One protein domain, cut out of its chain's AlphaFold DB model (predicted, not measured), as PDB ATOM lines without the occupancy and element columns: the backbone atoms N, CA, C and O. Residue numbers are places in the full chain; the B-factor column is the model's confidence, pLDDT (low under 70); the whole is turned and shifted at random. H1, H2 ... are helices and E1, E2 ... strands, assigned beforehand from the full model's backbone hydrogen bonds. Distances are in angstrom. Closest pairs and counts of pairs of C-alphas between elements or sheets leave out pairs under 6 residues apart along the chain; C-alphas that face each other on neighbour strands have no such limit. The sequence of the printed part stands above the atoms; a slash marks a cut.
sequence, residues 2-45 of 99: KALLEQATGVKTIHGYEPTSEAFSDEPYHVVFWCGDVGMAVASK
ATOM      1  N   LYS A   2      34.428 -41.050  31.358       77.50
ATOM      2  CA  LYS A   2      34.172 -39.647  30.971       77.50
ATOM      3  C   LYS A   2      35.009 -38.610  31.747       77.50
ATOM      4  O   LYS A   2      35.728 -37.837  31.134       77.50
ATOM      5  N   ALA A   3      35.050 -38.717  33.077       82.31
ATOM      6  CA  ALA A   3      35.866 -37.849  33.937       82.31
ATOM      7  C   ALA A   3      37.393 -37.967  33.723       82.31
ATOM      8  O   ALA A   3      38.140 -37.083  34.128       82.31
ATOM      9  N   LEU A   4      37.879 -39.066  33.129       82.12
ATOM     10  CA  LEU A   4      39.287 -39.191  32.735       82.12
ATOM     11  C   LEU A   4      39.516 -38.480  31.402       82.12
ATOM     12  O   LEU A   4      40.483 -37.747  31.280       82.12
ATOM     13  N   LEU A   5      38.624 -38.654  30.428       83.88
ATOM     14  CA  LEU A   5      38.725 -38.001  29.120       83.88
ATOM     15  C   LEU A   5      38.642 -36.473  29.213       83.88
ATOM     16  O   LEU A   5      39.339 -35.782  28.481       83.88
ATOM     17  N   GLU A   6      37.859 -35.951  30.156       84.38
ATOM     18  CA  GLU A   6      37.748 -34.511  30.429       84.38
ATOM     19  C   GLU A   6      39.047 -33.878  30.960       84.38
ATOM     20  O   GLU A   6      39.191 -32.659  30.916       84.38
ATOM     21  N   GLN A   7      40.014 -34.677  31.430       82.38
ATOM     22  CA  GLN A   7      41.335 -34.180  31.846       82.38
ATOM     23  C   GLN A   7      42.263 -33.921  30.653       82.38
ATOM     24  O   GLN A   7      43.300 -33.276  30.808       82.38
ATOM     25  N   ALA A   8      41.907 -34.414  29.464       81.88
ATOM     26  CA  ALA A   8      42.702 -34.216  28.269       81.88
ATOM     27  C   ALA A   8      42.664 -32.743  27.845       81.88
ATOM     28  O   ALA A   8      41.618 -32.210  27.479       81.88
ATOM     29  N   THR A   9      43.822 -32.089  27.814       82.12
ATOM     30  CA  THR A   9      43.944 -30.721  27.285       82.12
ATOM     31  C   THR A   9      43.991 -30.682  25.753       82.12
ATOM     32  O   THR A   9      43.954 -29.603  25.163       82.12
ATOM     33  N   GLY A  10      44.088 -31.843  25.094       80.06
ATOM     34  CA  GLY A  10      44.035 -31.985  23.640       80.06
ATOM     35  C   GLY A  10      44.252 -33.427  23.171       80.06
ATOM     36  O   GLY A  10      44.780 -34.258  23.907       80.06
ATOM     37  N   VAL A  11      43.869 -33.715  21.923       80.12
ATOM     38  CA  VAL A  11      44.032 -35.031  21.281       80.12
ATOM     39  C   VAL A  11      44.916 -34.880  20.045       80.12
ATOM     40  O   VAL A  11      44.642 -34.056  19.177       80.12
ATOM     41  N   LYS A  12      46.011 -35.649  19.973       81.88
ATOM     42  CA  LYS A  12      46.991 -35.558  18.871       81.88
ATOM     43  C   LYS A  12      46.747 -36.548  17.737       81.88
ATOM     44  O   LYS A  12      47.156 -36.293  16.608       81.88
ATOM     45  N   THR A  13      46.163 -37.705  18.030       85.19
ATOM     46  CA  THR A  13      46.018 -38.792  17.058       85.19
ATOM     47  C   THR A  13      44.766 -39.582  17.368       85.19
ATOM     48  O   THR A  13      44.524 -39.927  18.521       85.19
ATOM     49  N   ILE A  14      43.981 -39.848  16.327       89.06
ATOM     50  CA  ILE A  14      42.708 -40.552  16.420       89.06
ATOM     51  C   ILE A  14      42.651 -41.564  15.292       89.06
ATOM     52  O   ILE A  14      42.880 -41.237  14.127       89.06
ATOM     53  N   HIS A  15      42.327 -42.795  15.659       87.50
ATOM     54  CA  HIS A  15      42.031 -43.867  14.726       87.50
ATOM     55  C   HIS A  15      40.615 -44.353  15.030       87.50
ATOM     56  O   HIS A  15      40.362 -44.865  16.117       87.50
ATOM     57  N   GLY A  16      39.689 -44.173  14.087       89.12
ATOM     58  CA  GLY A  16      38.271 -44.451  14.315       89.12
ATOM     59  C   GLY A  16      37.551 -43.262  14.953       89.12
ATOM     60  O   GLY A  16      37.527 -42.182  14.366       89.12
ATOM     61  N   TYR A  17      36.930 -43.474  16.113       85.19
ATOM     62  CA  TYR A  17      36.071 -42.482  16.762       85.19
ATOM     63  C   TYR A  17      36.845 -41.525  17.671       85.19
ATOM     64  O   TYR A  17      37.831 -41.896  18.306       85.19
ATOM     65  N   GLU A  18      36.325 -40.307  17.803       90.44
ATOM     66  CA  GLU A  18      36.730 -39.368  18.848       90.44
ATOM     67  C   GLU A  18      36.487 -39.982  20.238       90.44
ATOM     68  O   GLU A  18      35.364 -40.435  20.494       90.44
ATOM     69  N   PRO A  19      37.458 -39.951  21.170       89.12
ATOM     70  CA  PRO A  19      37.274 -40.485  22.522       89.12
ATOM     71  C   PRO A  19      36.091 -39.871  23.284       89.12
ATOM     72  O   PRO A  19      35.498 -40.520  24.138       89.12
ATOM     73  N   THR A  20      35.720 -38.627  22.971       88.50
ATOM     74  CA  THR A  20      34.590 -37.917  23.594       88.50
ATOM     75  C   THR A  20      33.241 -38.174  22.918       88.50
ATOM     76  O   THR A  20      32.240 -37.594  23.338       88.50
ATOM     77  N   SER A  21      33.189 -38.985  21.858       91.62
ATOM     78  CA  SER A  21      31.951 -39.266  21.122       91.62
ATOM     79  C   SER A  21      31.072 -40.318  21.805       91.62
ATOM     80  O   SER A  21      31.545 -41.158  22.576       91.62
ATOM     81  N   GLU A  22      29.779 -40.304  21.470       92.31
ATOM     82  CA  GLU A  22      28.836 -41.363  21.855       92.31
ATOM     83  C   GLU A  22      29.272 -42.713  21.279       92.31
ATOM     84  O   GLU A  22      29.375 -43.676  22.025       92.31
ATOM     85  N   ALA A  23      29.696 -42.757  20.010       92.00
ATOM     86  CA  ALA A  23      30.181 -43.980  19.367       92.00
ATOM     87  C   ALA A  23      31.346 -44.644  20.121       92.00
ATOM     88  O   ALA A  23      31.391 -45.864  20.211       92.00
ATOM     89  N   PHE A  24      32.275 -43.863  20.687       93.56
ATOM     90  CA  PHE A  24      33.331 -44.407  21.546       93.56
ATOM     91  C   PHE A  24      32.756 -44.953  22.857       93.56
ATOM     92  O   PHE A  24      33.168 -46.012  23.321       93.56
ATOM     93  N   SER A  25      31.806 -44.234  23.456       90.94
ATOM     94  CA  SER A  25      31.210 -44.588  24.749       90.94
ATOM     95  C   SER A  25      30.272 -45.794  24.688       90.94
ATOM     96  O   SER A  25      30.141 -46.491  25.691       90.94
ATOM     97  N   ASP A  26      29.668 -46.040  23.529       94.50
ATOM     98  CA  ASP A  26      28.709 -47.122  23.297       94.50
ATOM     99  C   ASP A  26      29.377 -48.484  23.050       94.50
ATOM    100  O   ASP A  26      28.713 -49.519  23.112       94.50
ATOM    101  N   GLU A  27      30.685 -48.512  22.779       95.25
ATOM    102  CA  GLU A  27      31.426 -49.770  22.667       95.25
ATOM    103  C   GLU A  27      31.449 -50.519  24.016       95.25
ATOM    104  O   GLU A  27      31.504 -49.897  25.071       95.25
ATOM    105  N   PRO A  28      31.423 -51.861  24.043       94.25
ATOM    106  CA  PRO A  28      31.325 -52.624  25.289       94.25
ATOM    107  C   PRO A  28      32.619 -52.654  26.115       94.25
ATOM    108  O   PRO A  28      32.570 -52.937  27.314       94.25
ATOM    109  N   TYR A  29      33.776 -52.401  25.495       93.25
ATOM    110  CA  TYR A  29      35.076 -52.470  26.159       93.25
ATOM    111  C   TYR A  29      35.842 -51.161  26.027       93.25
ATOM    112  O   TYR A  29      36.063 -50.676  24.916       93.25
ATOM    113  N   HIS A  30      36.342 -50.653  27.158       93.62
ATOM    114  CA  HIS A  30      37.144 -49.433  27.216       93.62
ATOM    115  C   HIS A  30      38.384 -49.597  28.079       93.62
ATOM    116  O   HIS A  30      38.333 -50.156  29.175       93.62
ATOM    117  N   VAL A  31      39.481 -48.999  27.628       92.44
ATOM    118  CA  VAL A  31      40.674 -48.778  28.445       92.44
ATOM    119  C   VAL A  31      41.062 -47.316  28.314       92.44
ATOM    120  O   VAL A  31      41.328 -46.836  27.213       92.44
ATOM    121  N   VAL A  32      41.081 -46.602  29.440       92.69
ATOM    122  CA  VAL A  32      41.489 -45.195  29.499       92.69
ATOM    123  C   VAL A  32      42.449 -45.001  30.659       92.69
ATOM    124  O   VAL A  32      42.103 -45.311  31.800       92.69
ATOM    125  N   PHE A  33      43.635 -44.468  30.378       90.69
ATOM    126  CA  PHE A  33      44.611 -44.118  31.407       90.69
ATOM    127  C   PHE A  33      45.434 -42.888  31.022       90.69
ATOM    128  O   PHE A  33      45.579 -42.558  29.844       90.69
ATOM    129  N   TRP A  34      46.015 -42.263  32.046       89.75
ATOM    130  CA  TRP A  34      46.945 -41.140  31.942       89.75
ATOM    131  C   TRP A  34      48.240 -41.468  32.686       89.75
ATOM    132  O   TRP A  34      48.223 -42.128  33.725       89.75
ATOM    133  N   CYS A  35      49.358 -40.989  32.157       88.38
ATOM    134  CA  CYS A  35      50.692 -41.036  32.737       88.38
ATOM    135  C   CYS A  35      51.302 -39.634  32.598       88.38
ATOM    136  O   CYS A  35      51.931 -39.303  31.591       88.38
ATOM    137  N   GLY A  36      51.033 -38.781  33.591       87.12
ATOM    138  CA  GLY A  36      51.306 -37.348  33.483       87.12
ATOM    139  C   GLY A  36      50.526 -36.734  32.318       87.12
ATOM    140  O   GLY A  36      49.318 -36.924  32.216       87.12
ATOM    141  N   ASP A  37      51.236 -36.058  31.416       88.44
ATOM    142  CA  ASP A  37      50.650 -35.312  30.291       88.44
ATOM    143  C   ASP A  37      50.320 -36.188  29.067       88.44
ATOM    144  O   ASP A  37      49.892 -35.687  28.024       88.44
ATOM    145  N   VAL A  38      50.561 -37.498  29.155       89.44
ATOM    146  CA  VAL A  38      50.304 -38.453  28.072       89.44
ATOM    147  C   VAL A  38      49.258 -39.452  28.530       89.44
ATOM    148  O   VAL A  38      49.374 -40.028  29.605       89.44
ATOM    149  N   GLY A  39      48.259 -39.722  27.699       90.94
ATOM    150  CA  GLY A  39      47.316 -40.803  27.951       90.94
ATOM    151  C   GLY A  39      46.868 -41.495  26.689       90.94
ATOM    152  O   GLY A  39      47.193 -41.090  25.572       90.94
ATOM    153  N   MET A  40      46.126 -42.571  26.904       92.25
ATOM    154  CA  MET A  40      45.567 -43.391  25.847       92.25
ATOM    155  C   MET A  40      44.124 -43.732  26.193       92.25
ATOM    156  O   MET A  40      43.810 -44.071  27.335       92.25
ATOM    157  N   ALA A  41      43.264 -43.651  25.182       93.56
ATOM    158  CA  ALA A  41      41.877 -44.066  25.245       93.56
ATOM    159  C   ALA A  41      41.600 -45.029  24.090       93.56
ATOM    160  O   ALA A  41      41.846 -44.698  22.932       93.56
ATOM    161  N   VAL A  42      41.107 -46.221  24.417       93.75
ATOM    162  CA  VAL A  42      40.747 -47.265  23.454       93.75
ATOM    163  C   VAL A  42      39.332 -47.737  23.752       93.75
ATOM    164  O   VAL A  42      39.000 -47.980  24.913       93.75
ATOM    165  N   ALA A  43      38.532 -47.877  22.699       95.06
ATOM    166  CA  ALA A  43      37.207 -48.480  22.710       95.06
ATOM    167  C   ALA A  43      37.165 -49.604  21.669       95.06
ATOM    168  O   ALA A  43      37.779 -49.475  20.606       95.06
ATOM    169  N   SER A  44      36.481 -50.708  21.968       94.38
ATOM    170  CA  SER A  44      36.384 -51.850  21.051       94.38
ATOM    171  C   SER A  44      35.097 -52.646  21.241       94.38
ATOM    172  O   SER A  44      34.616 -52.809  22.363       94.38
ATOM    173  N   LYS A  45      34.629 -53.234  20.135       94.19
ATOM    174  CA  LYS A  45      33.541 -54.224  20.084       94.19
ATOM    175  C   LYS A  45      33.919 -55.545  20.734       94.19
ATOM    176  O   LYS A  45      33.076 -56.228  21.303       94.19
TER     177      LYS A  45
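This is residues 2 to 45 of the 99 residues of a protein of Flammeovirgaceae bacterium 311 (UniProt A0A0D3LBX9). A long two-stranded hairpin, E1 and E2, makes a narrow wall along the longest axis, and two short helical turns, H1 and H2, lie over one of its faces. H1 is over the midpart of the hairpin and H2 is near the end of E2, while a long loop, residues 6 to 21, runs from H1 out past the E2 edge and back to H2; the other face of the hairpin is bare. The printed part has 44 residues with two named helices and two named strands, in the order H1, H2, E1, E2 along the chain. The sheet has the order E1 - E2 and is antiparallel, and the class is mixed, helices and strands. The whole is compact, with a radius of gyration of the C-alphas of 9.9 A, yet elongated in outline, spanning 28 by 16 by 13 A.

E1 is residues 29 to 35, 20.4 A from first to last C-alpha, and begins at C-alpha 29 at (35.076, -52.470, 26.159). E2 is residues 38 to 44, 20.6 A long, and ends at C-alpha 44 at (36.384, -51.850, 21.051). H1 is residues 2 to 5, 5.2 A long, and begins at C-alpha 2 at (34.172, -39.647, 30.971). H2 is residues 22 to 25, 4.9 A long.

E1 and E2 form a hairpin of antiparallel neighbour strands, with 177 degrees between their N-to-C directions. N 31 and O 42 are 2.9 A apart, and N 35 and O 38 are 2.7 A apart, both within hydrogen-bond range. The C-alphas of Trp 34 and Gly 39 face each other at 4.0 A. The closest C-alphas of H1 and E1 are those of Leu 4 and Val 32, 7.2 A apart. The closest C-alphas of H1 and E2 are those of Leu 5 and Ala 41, 7.9 A apart. The closest C-alphas of H2 and E2 are those of Phe 24 and Ala 43, 5.7 A apart. H1 and H2 are only just apart, with their closest C-alphas 8.5 A from each other. H1 and H2 are each too short for a pair of O i and N i+4 inside them; in each, the one O i to N i+3 pair is within hydrogen-bond range.

The two C-alphas farthest apart are those of Gly 36 and Lys 45, at 27.9 A. The printed part, residues 2 to 45, has no cut. The link from H1 to H2 is long, with 16 residues, and its C-alphas lie 4 to 12 A from the mean of all C-alphas. The links from H2 to E1 and from E1 to E2 are tight, with 3 and 2 residues. The mean pLDDT of the printed part is 88.8, and no printed residue is under 70; H1 has a mean of 81.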